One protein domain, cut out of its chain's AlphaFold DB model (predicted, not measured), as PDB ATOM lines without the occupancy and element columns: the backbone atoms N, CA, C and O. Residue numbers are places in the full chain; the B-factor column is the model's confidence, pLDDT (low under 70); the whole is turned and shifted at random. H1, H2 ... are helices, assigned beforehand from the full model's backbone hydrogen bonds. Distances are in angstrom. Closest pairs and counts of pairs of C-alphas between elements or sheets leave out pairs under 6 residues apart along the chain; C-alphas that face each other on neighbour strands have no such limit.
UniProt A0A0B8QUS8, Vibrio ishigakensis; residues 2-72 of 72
ATOM      1  N   ALA A   2     219.485 148.972 125.742       51.16
ATOM      2  CA  ALA A   2     220.319 148.059 126.546       51.16
ATOM      3  C   ALA A   2     221.816 148.116 126.165       51.16
ATOM      4  O   ALA A   2     222.670 148.161 127.042       51.16
ATOM      5  N   LEU A   3     222.125 148.217 124.862       55.75
ATOM      6  CA  LEU A   3     223.503 148.398 124.376       55.75
ATOM      7  C   LEU A   3     224.159 149.659 124.967       55.75
ATOM      8  O   LEU A   3     225.290 149.609 125.427       55.75
ATOM      9  N   THR A   4     223.416 150.770 125.021       60.75
ATOM     10  CA  THR A   4     223.885 152.058 125.548       60.75
ATOM     11  C   THR A   4     224.196 151.991 127.044       60.75
ATOM     12  O   THR A   4     225.185 152.561 127.486       60.75
ATOM     13  N   ALA A   5     223.387 151.262 127.822       58.78
ATOM     14  CA  ALA A   5     223.616 151.065 129.254       58.78
ATOM     15  C   ALA A   5     224.877 150.228 129.531       58.78
ATOM     16  O   ALA A   5     225.646 150.571 130.425       58.78
ATOM     17  N   VAL A   6     225.131 149.178 128.740       59.72
ATOM     18  CA  VAL A   6     226.358 148.368 128.852       59.72
ATOM     19  C   VAL A   6     227.591 149.190 128.470       59.72
ATOM     20  O   VAL A   6     228.584 149.152 129.186       59.72
ATOM     21  N   SER A   7     227.518 149.990 127.402       59.06
ATOM     22  CA  SER A   7     228.633 150.852 126.985       59.06
ATOM     23  C   SER A   7     228.947 151.981 127.976       59.06
ATOM     24  O   SER A   7     230.102 152.375 128.078       59.06
ATOM     25  N   LEU A   8     227.947 152.503 128.699       59.16
ATOM     26  CA  LEU A   8     228.130 153.604 129.657       59.16
ATOM     27  C   LEU A   8     228.522 153.135 131.064       59.16
ATOM     28  O   LEU A   8     229.295 153.814 131.731       59.16
ATOM     29  N   PHE A   9     227.997 151.994 131.524       57.97
ATOM     30  CA  PHE A   9     228.198 151.509 132.898       57.97
ATOM     31  C   PHE A   9     229.153 150.314 133.011       57.97
ATOM     32  O   PHE A   9     229.465 149.899 134.123       57.97
ATOM     33  N   ASN A  10     229.627 149.757 131.892       54.47
ATOM     34  CA  ASN A  10     230.538 148.613 131.887       54.47
ATOM     35  C   ASN A  10     231.785 148.863 131.020       54.47
ATOM     36  O   ASN A  10     232.122 148.071 130.144       54.47
ATOM     37  N   ALA A  11     232.471 149.983 131.268       55.69
ATOM     38  CA  ALA A  11     233.757 150.293 130.636       55.69
ATOM     39  C   ALA A  11     234.895 149.348 131.091       55.69
ATOM     40  O   ALA A  11     235.836 149.125 130.338       55.69
ATOM     41  N   ASP A  12     234.777 148.753 132.285       57.44
ATOM     42  CA  ASP A  12     235.787 147.877 132.910       57.44
ATOM     43  C   ASP A  12     235.631 146.377 132.563       57.44
ATOM     44  O   ASP A  12     236.461 145.557 132.945       57.44
ATOM     45  N   GLY A  13     234.567 145.975 131.852       58.81
ATOM     46  CA  GLY A  13     234.352 144.569 131.465       58.81
ATOM     47  C   GLY A  13     233.997 143.625 132.626       58.81
ATOM     48  O   GLY A  13     234.100 142.404 132.500       58.81
ATOM     49  N   GLY A  14     233.555 144.165 133.764       68.38
ATOM     50  CA  GLY A  14     233.172 143.387 134.938       68.38
ATOM     51  C   GLY A  14     231.909 142.555 134.692       68.38
ATOM     52  O   GLY A  14     230.802 143.089 134.566       68.38
ATOM     53  N   MET A  15     232.053 141.226 134.691       68.94
ATOM     54  CA  MET A  15     230.947 140.271 134.501       68.94
ATOM     55  C   MET A  15     229.820 140.446 135.539       68.94
ATOM     56  O   MET A  15     228.644 140.279 135.215       68.94
ATOM     57  N   LEU A  16     230.159 140.877 136.760       73.50
ATOM     58  CA  LEU A  16     229.201 141.219 137.819       73.50
ATOM     59  C   LEU A  16     228.303 142.415 137.456       73.50
ATOM     60  O   LEU A  16     227.089 142.334 137.627       73.50
ATOM     61  N   ALA A  17     228.863 143.498 136.909       71.19
ATOM     62  CA  ALA A  17     228.093 144.686 136.525       71.19
ATOM     63  C   ALA A  17     227.119 144.385 135.371       71.19
ATOM     64  O   ALA A  17     225.975 144.841 135.372       71.19
ATOM     65  N   LEU A  18     227.539 143.541 134.423       75.94
ATOM     66  CA  LEU A  18     226.703 143.071 133.315       75.94
ATOM     67  C   LEU A  18     225.510 142.249 133.821       75.94
ATOM     68  O   LEU A  18     224.380 142.494 133.399       75.94
ATOM     69  N   MET A  19     225.738 141.327 134.765       79.12
ATOM     70  CA  MET A  19     224.659 140.525 135.350       79.12
ATOM     71  C   MET A  19     223.635 141.375 136.111       79.12
ATOM     72  O   MET A  19     222.439 141.115 135.992       79.12
ATOM     73  N   VAL A  20     224.064 142.421 136.824       80.19
ATOM     74  CA  VAL A  20     223.143 143.345 137.511       80.19
ATOM     75  C   VAL A  20     222.281 144.118 136.510       80.19
ATOM     76  O   VAL A  20     221.065 144.186 136.685       80.19
ATOM     77  N   ILE A  21     222.868 144.650 135.432       78.88
ATOM     78  CA  ILE A  21     222.111 145.367 134.389       78.88
ATOM     79  C   ILE A  21     221.085 144.437 133.740       78.88
ATOM     80  O   ILE A  21     219.922 144.817 133.595       78.88
ATOM     81  N   VAL A  22     221.496 143.215 133.384       82.25
ATOM     82  CA  VAL A  22     220.593 142.209 132.811       82.25
ATOM     83  C   VAL A  22     219.457 141.904 133.780       82.25
ATOM     84  O   VAL A  22     218.305 141.960 133.364       82.25
ATOM     85  N   ALA A  23     219.750 141.654 135.059       84.00
ATOM     86  CA  ALA A  23     218.738 141.347 136.066       84.00
ATOM     87  C   ALA A  23     217.725 142.490 136.241       84.00
ATOM     88  O   ALA A  23     216.521 142.247 136.219       84.00
ATOM     89  N   VAL A  24     218.191 143.739 136.337       84.19
ATOM     90  CA  VAL A  24     217.313 144.916 136.460       84.19
ATOM     91  C   VAL A  24     216.448 145.086 135.213       84.19
ATOM     92  O   VAL A  24     215.237 145.286 135.328       84.19
ATOM     93  N   PHE A  25     217.031 144.954 134.017       81.25
ATOM     94  CA  PHE A  25     216.261 145.014 132.777       81.25
ATOM     95  C   PHE A  25     215.234 143.891 132.703       81.25
ATOM     96  O   PHE A  25     214.099 144.155 132.318       81.25
ATOM     97  N   PHE A  26     215.584 142.669 133.097       83.94
ATOM     98  CA  PHE A  26     214.653 141.543 133.109       83.94
ATOM     99  C   PHE A  26     213.502 141.785 134.091       83.94
ATOM    100  O   PHE A  26     212.336 141.680 133.711       83.94
ATOM    101  N   CYS A  27     213.815 142.202 135.320       86.12
ATOM    102  CA  CYS A  27     212.823 142.517 136.346       86.12
ATOM    103  C   CYS A  27     211.929 143.703 135.983       86.12
ATOM    104  O   CYS A  27     210.791 143.732 136.433       86.12
ATOM    105  N   ALA A  28     212.397 144.662 135.184       85.12
ATOM    106  CA  ALA A  28     211.565 145.757 134.691       85.12
ATOM    107  C   ALA A  28     210.747 145.354 133.450       85.12
ATOM    108  O   ALA A  28     209.575 145.712 133.324       85.12
ATOM    109  N   ASN A  29     211.342 144.584 132.534       83.69
ATOM    110  CA  ASN A  29     210.695 144.203 131.279       83.69
ATOM    111  C   ASN A  29     209.608 143.154 131.489       83.69
ATOM    112  O   ASN A  29     208.566 143.275 130.860       83.69
ATOM    113  N   ILE A  30     209.796 142.170 132.372       85.31
ATOM    114  CA  ILE A  30     208.765 141.159 132.644       85.31
ATOM    115  C   ILE A  30     207.435 141.809 133.056       85.31
ATOM    116  O   ILE A  30     206.465 141.626 132.325       85.31
ATOM    117  N   PRO A  31     207.345 142.608 134.139       84.94
ATOM    118  CA  PRO A  31     206.084 143.215 134.537       84.94
ATOM    119  C   PRO A  31     205.575 144.188 133.479       84.94
ATOM    120  O   PRO A  31     204.375 144.221 133.247       84.94
ATOM    121  N   SER A  32     206.450 144.925 132.784       85.81
ATOM    122  CA  SER A  32     206.024 145.814 131.696       85.81
ATOM    123  C   SER A  32     205.354 145.045 130.554       85.81
ATOM    124  O   SER A  32     204.291 145.443 130.076       85.81
ATOM    125  N   VAL A  33     205.940 143.925 130.125       85.00
ATOM    126  CA  VAL A  33     205.399 143.071 129.061       85.00
ATOM    127  C   VAL A  33     204.144 142.353 129.545       85.00
ATOM    128  O   VAL A  33     203.167 142.287 128.803       85.00
ATOM    129  N   THR A  34     204.106 141.865 130.786       87.56
ATOM    130  CA  THR A  34     202.906 141.253 131.376       87.56
ATOM    131  C   THR A  34     201.761 142.259 131.483       87.56
ATOM    132  O   THR A  34     200.635 141.943 131.111       87.56
ATOM    133  N   LEU A  35     202.030 143.485 131.935       88.00
ATOM    134  CA  LEU A  35     201.016 144.531 132.055       88.00
ATOM    135  C   LEU A  35     200.470 144.914 130.675       88.00
ATOM    136  O   LEU A  35     199.257 144.995 130.488       88.00
ATOM    137  N   TRP A  36     201.359 145.076 129.690       85.06
ATOM    138  CA  TRP A  36     200.979 145.381 128.313       85.06
ATOM    139  C   TRP A  36     200.181 144.249 127.660       85.06
ATOM    140  O   TRP A  36     199.142 144.490 127.051       85.06
ATOM    141  N   THR A  37     200.626 143.001 127.809       86.25
ATOM    142  CA  THR A  37     199.922 141.830 127.264       86.25
ATOM    143  C   THR A  37     198.577 141.614 127.949       86.25
ATOM    144  O   THR A  37     197.597 141.322 127.263       86.25
ATOM    145  N   ALA A  38     198.470 141.828 129.263       88.62
ATOM    146  CA  ALA A  38     197.198 141.785 129.979       88.62
ATOM    147  C   ALA A  38     196.238 142.882 129.490       88.62
ATOM    148  O   ALA A  38     195.088 142.584 129.161       88.62
ATOM    149  N   ALA A  39     196.712 144.126 129.367       86.62
ATOM    150  CA  ALA A  39     195.922 145.235 128.834       86.62
ATOM    151  C   ALA A  39     195.460 144.960 127.392       86.62
ATOM    152  O   ALA A  39     194.276 145.102 127.086       86.62
ATOM    153  N   GLY A  40     196.361 144.482 126.529       85.31
ATOM    154  CA  GLY A  40     196.054 144.103 125.150       85.31
ATOM    155  C   GLY A  40     195.052 142.951 125.053       85.31
ATOM    156  O   GLY A  40     194.127 143.010 124.246       85.31
ATOM    157  N   THR A  41     195.162 141.941 125.919       83.25
ATOM    158  CA  THR A  41     194.222 140.805 125.966       83.25
ATOM    159  C   THR A  41     192.829 141.248 126.413       83.25
ATOM    160  O   THR A  41     191.823 140.812 125.851       83.25
ATOM    161  N   GLN A  42     192.738 142.145 127.398       83.56
ATOM    162  CA  GLN A  42     191.456 142.705 127.835       83.56
ATOM    163  C   GLN A  42     190.824 143.575 126.750       83.56
ATOM    164  O   GLN A  42     189.625 143.457 126.490       83.56
ATOM    165  N   LEU A  43     191.634 144.378 126.063       83.00
ATOM    166  CA  LEU A  43     191.195 145.162 124.917       83.00
ATOM    167  C   LEU A  43     190.677 144.246 123.795       83.00
ATOM    168  O   LEU A  43     189.594 144.481 123.264       83.00
ATOM    169  N   GLN A  44     191.387 143.152 123.501       81.50
ATOM    170  CA  GLN A  44     190.991 142.158 122.500       81.50
ATOM    171  C   GLN A  44     189.680 141.449 122.868       81.50
ATOM    172  O   GLN A  44     188.816 141.279 122.009       81.50
ATOM    173  N   ARG A  45     189.481 141.098 124.147       80.69
ATOM    174  CA  ARG A  45     188.202 140.563 124.645       80.69
ATOM    175  C   ARG A  45     187.058 141.553 124.442       80.69
ATOM    176  O   ARG A  45     185.959 141.144 124.077       80.69
ATOM    177  N   TRP A  46     187.315 142.845 124.635       77.75
ATOM    178  CA  TRP A  46     186.340 143.915 124.400       77.75
ATOM    179  C   TRP A  46     186.040 144.148 122.909       77.75
ATOM    180  O   TRP A  46     184.928 144.551 122.551       77.75
ATOM    181  N   LEU A  47     187.017 143.851 122.051       80.62
ATOM    182  CA  LEU A  47     187.000 143.943 120.587       80.62
ATOM    183  C   LEU A  47     186.450 142.680 119.901       80.62
ATOM    184  O   LEU A  47     186.816 142.369 118.776       80.62
ATOM    185  N   THR A  48     185.542 141.945 120.537       79.12
ATOM    186  CA  THR A  48     184.972 140.706 119.973       79.12
ATOM    187  C   THR A  48     183.905 140.938 118.897       79.12
ATOM    188  O   THR A  48     183.628 140.052 118.095       79.12
ATOM    189  N   THR A  49     183.295 142.125 118.839       81.06
ATOM    190  CA  THR A  49     182.256 142.455 117.849       81.06
ATOM    191  C   THR A  49     182.860 143.178 116.641       81.06
ATOM    192  O   THR A  49     183.572 144.168 116.808       81.06
ATOM    193  N   GLY A  50     182.507 142.773 115.414       78.19
ATOM    194  CA  GLY A  50     183.061 143.357 114.178       78.19
ATOM    195  C   GLY A  50     182.888 144.880 114.036       78.19
ATOM    196  O   GLY A  50     183.735 145.548 113.448       78.19
ATOM    197  N   ILE A  51     181.837 145.460 114.626       83.12
ATOM    198  CA  ILE A  51     181.641 146.922 114.693       83.12
ATOM    199  C   ILE A  51     182.698 147.595 115.581       83.12
ATOM    200  O   ILE A  51     183.246 148.628 115.206       83.12
ATOM    201  N   ARG A  52     183.034 146.996 116.731       83.00
ATOM    202  CA  ARG A  52     184.009 147.551 117.683       83.00
ATOM    203  C   ARG A  52     185.422 147.545 117.106       83.00
ATOM    204  O   ARG A  52     186.138 148.527 117.267       83.00
ATOM    205  N   ILE A  53     185.782 146.491 116.369       84.38
ATOM    206  CA  ILE A  53     187.060 146.415 115.642       84.38
ATOM    207  C   ILE A  53     187.180 147.547 114.619       84.38
ATOM    208  O   ILE A  53     188.217 148.203 114.563       84.38
ATOM    209  N   LYS A  54     186.125 147.819 113.837       83.94
ATOM    210  CA  LYS A  54     186.145 148.916 112.854       83.94
ATOM    211  C   LYS A  54     186.356 150.273 113.523       83.94
ATOM    212  O   LYS A  54     187.222 151.021 113.085       83.94
ATOM    213  N   VAL A  55     185.608 150.573 114.588       87.50
ATOM    214  CA  VAL A  55     185.747 151.840 115.330       87.50
ATOM    215  C   VAL A  55     187.156 151.990 115.905       87.50
ATOM    216  O   VAL A  55     187.757 153.052 115.771       87.50
ATOM    217  N   PHE A  56     187.716 150.922 116.478       86.50
ATOM    218  CA  PHE A  56     189.084 150.936 116.994       86.50
ATOM    219  C   PHE A  56     190.118 151.203 115.896       86.50
ATOM    220  O   PHE A  56     191.010 152.025 116.084       86.50
ATOM    221  N   ASN A  57     189.965 150.570 114.732       87.62
ATOM    222  CA  ASN A  57     190.882 150.753 113.609       87.62
ATOM    223  C   ASN A  57     190.820 152.186 113.043       87.62
ATOM    224  O   ASN A  57     191.853 152.797 112.784       87.62
ATOM    225  N   TYR A  58     189.618 152.768 112.938       90.56
ATOM    226  CA  TYR A  58     189.461 154.178 112.565       90.56
ATOM    227  C   TYR A  58     190.063 155.129 113.608       90.56
ATOM    228  O   TYR A  58     190.718 156.102 113.236       90.56
ATOM    229  N   GLY A  59     189.896 154.840 114.903       91.69
ATOM    230  CA  GLY A  59     190.523 155.612 115.978       91.69
ATOM    231  C   GLY A  59     192.052 155.569 115.912       91.69
ATOM    232  O   GLY A  59     192.701 156.610 115.993       91.69
ATOM    233  N   MET A  60     192.627 154.385 115.690       90.50
ATOM    234  CA  MET A  60     194.071 154.202 115.518       90.50
ATOM    235  C   MET A  60     194.596 154.968 114.298       90.50
ATOM    236  O   MET A  60     195.598 155.669 114.412       90.50
ATOM    237  N   ALA A  61     193.904 154.892 113.158       89.38
ATOM    238  CA  ALA A  61     194.262 155.645 111.957       89.38
ATOM    239  C   ALA A  61     194.214 157.164 112.194       89.38
ATOM    240  O   ALA A  61     195.123 157.878 111.775       89.38
ATOM    241  N   GLY A  62     193.197 157.653 112.913       94.06
ATOM    242  CA  GLY A  62     193.080 159.062 113.289       94.06
ATOM    243  C   GLY A  62     194.216 159.533 114.199       94.06
ATOM    244  O   GLY A  62     194.808 160.574 113.935       94.06
ATOM    245  N   LEU A  63     194.568 158.752 115.225       90.50
ATOM    246  CA  LEU A  63     195.707 159.041 116.109       90.50
ATOM    247  C   LEU A  63     197.039 159.031 115.349       90.50
ATOM    248  O   LEU A  63     197.895 159.878 115.595       90.50
ATOM    249  N   LEU A  64     197.204 158.094 114.416       90.56
ATOM    250  CA  LEU A  64     198.415 157.967 113.611       90.56
ATOM    251  C   LEU A  64     198.566 159.160 112.663       90.56
ATOM    252  O   LEU A  64     199.638 159.755 112.607       90.56
ATOM    253  N   LEU A  65     197.483 159.569 112.000       91.88
ATOM    254  CA  LEU A  65     197.454 160.799 111.211       91.88
ATOM    255  C   LEU A  65     197.716 162.027 112.087       91.88
ATOM    256  O   LEU A  65     198.572 162.828 111.746       91.88
ATOM    257  N   ALA A  66     197.056 162.161 113.238       92.06
ATOM    258  CA  ALA A  66     197.265 163.290 114.143       92.06
ATOM    259  C   ALA A  66     198.712 163.384 114.657       92.06
ATOM    260  O   ALA A  66     199.211 164.486 114.857       92.06
ATOM    261  N   SER A  67     199.388 162.249 114.857       88.00
ATOM    262  CA  SER A  67     200.797 162.222 115.258       88.00
ATOM    263  C   SER A  67     201.759 162.439 114.088       88.00
ATOM    264  O   SER A  67     202.856 162.945 114.314       88.00
ATOM    265  N   ALA A  68     201.389 162.041 112.868       85.88
ATOM    266  CA  ALA A  68     202.249 162.121 111.685       85.88
ATOM    267  C   ALA A  68     202.130 163.457 110.936       85.88
ATOM    268  O   ALA A  68     203.133 163.968 110.455       85.88
ATOM    269  N   VAL A  69     200.934 164.045 110.862       87.81
ATOM    270  CA  VAL A  69     200.681 165.354 110.237       87.81
ATOM    271  C   VAL A  69     201.602 166.461 110.770       87.81
ATOM    272  O   VAL A  69     202.138 167.181 109.943       87.81
ATOM    273  N   PRO A  70     201.852 166.615 112.087       82.56
ATOM    274  CA  PRO A  70     202.778 167.639 112.578       82.56
ATOM    275  C   PRO A  70     204.262 167.338 112.307       82.56
ATOM    276  O   PRO A  70     205.094 168.208 112.546       82.56
ATOM    277  N   MET A  71     204.613 166.123 111.865       78.62
ATOM    278  CA  MET A  71     205.974 165.771 111.435       78.62
ATOM    279  C   MET A  71     206.206 165.965 109.925       78.62
ATOM    280  O   MET A  71     207.358 165.890 109.498       78.62
ATOM    281  N   LEU A  72     205.142 166.175 109.138       66.94
ATOM    282  CA  LEU A  72     205.176 166.511 107.706       66.94
ATOM    283  C   LEU A  72     205.213 168.030 107.509       66.94
ATOM    284  O   LEU A  72     205.939 168.462 106.589       66.94
TER     285      LEU A  72
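AT A GLANCE: This is residues 2 to 72 of the 72 residues of a protein of Vibrio ishigakensis (UniProt A0A0B8QUS8). A long straight helix, H2, makes the length of an open, flat frame; the short helix H1 folds back beside its first turns as a helical hairpin, and at its other end H3 turns back to make a wide V with it. The space between H1 and H3 is empty. The printed part has 71 residues with three named helices, H1, H2 and H3 in that order, and no named strand; the class is all helix. It is extended, with a radius of gyration of the C-alphas of 19.8 A and spans of 56 by 35 by 10 A.

HOW THE PARTS SIT: H1, residues 2 to 9, and H2, residues 15 to 46, touch, with 4 pairs of C-alphas within 8 A, and H2 touches H1 with residues 17 to 21 alone. Their closest C-alphas, those of Val 6 and Leu 18, are 6.9 A apart. They form a helical hairpin, with a shallow tilt of 32 degrees, opposite ways. H3, residues 50 to 71, is close to H2 but not clearly touching; the closest C-alphas, those of Trp 46 and Arg 52, are 8.0 A apart. H2 and H3 stand at a steep tilt of 51 degrees, opposite ways. H1 and H3 are apart. Every O i to N i+4 pair is within hydrogen-bond range in H1, against 27 of 28 in H2 and 16 of 18 in H3.

IN THESE COORDINATES: H1 begins at C-alpha 2 (220.319, 148.059, 126.546). H2 is 45.9 A long from its first C-alpha (230.947, 140.271, 134.501) to its last. H3 is 32.2 A long and ends at C-alpha 71 (205.974, 165.771, 111.435).

THE WHOLE: The C-alphas farthest apart, those of Asp 12 and Ile 51, are 57.1 A apart. The printed part has no cut, and both links are tight. Residues 11 to 16, 26 to 43 and 57 to 72 stand free. Mean pLDDT of the printed part is 79.2; residues 2 to 15 and residue 72 are under 70.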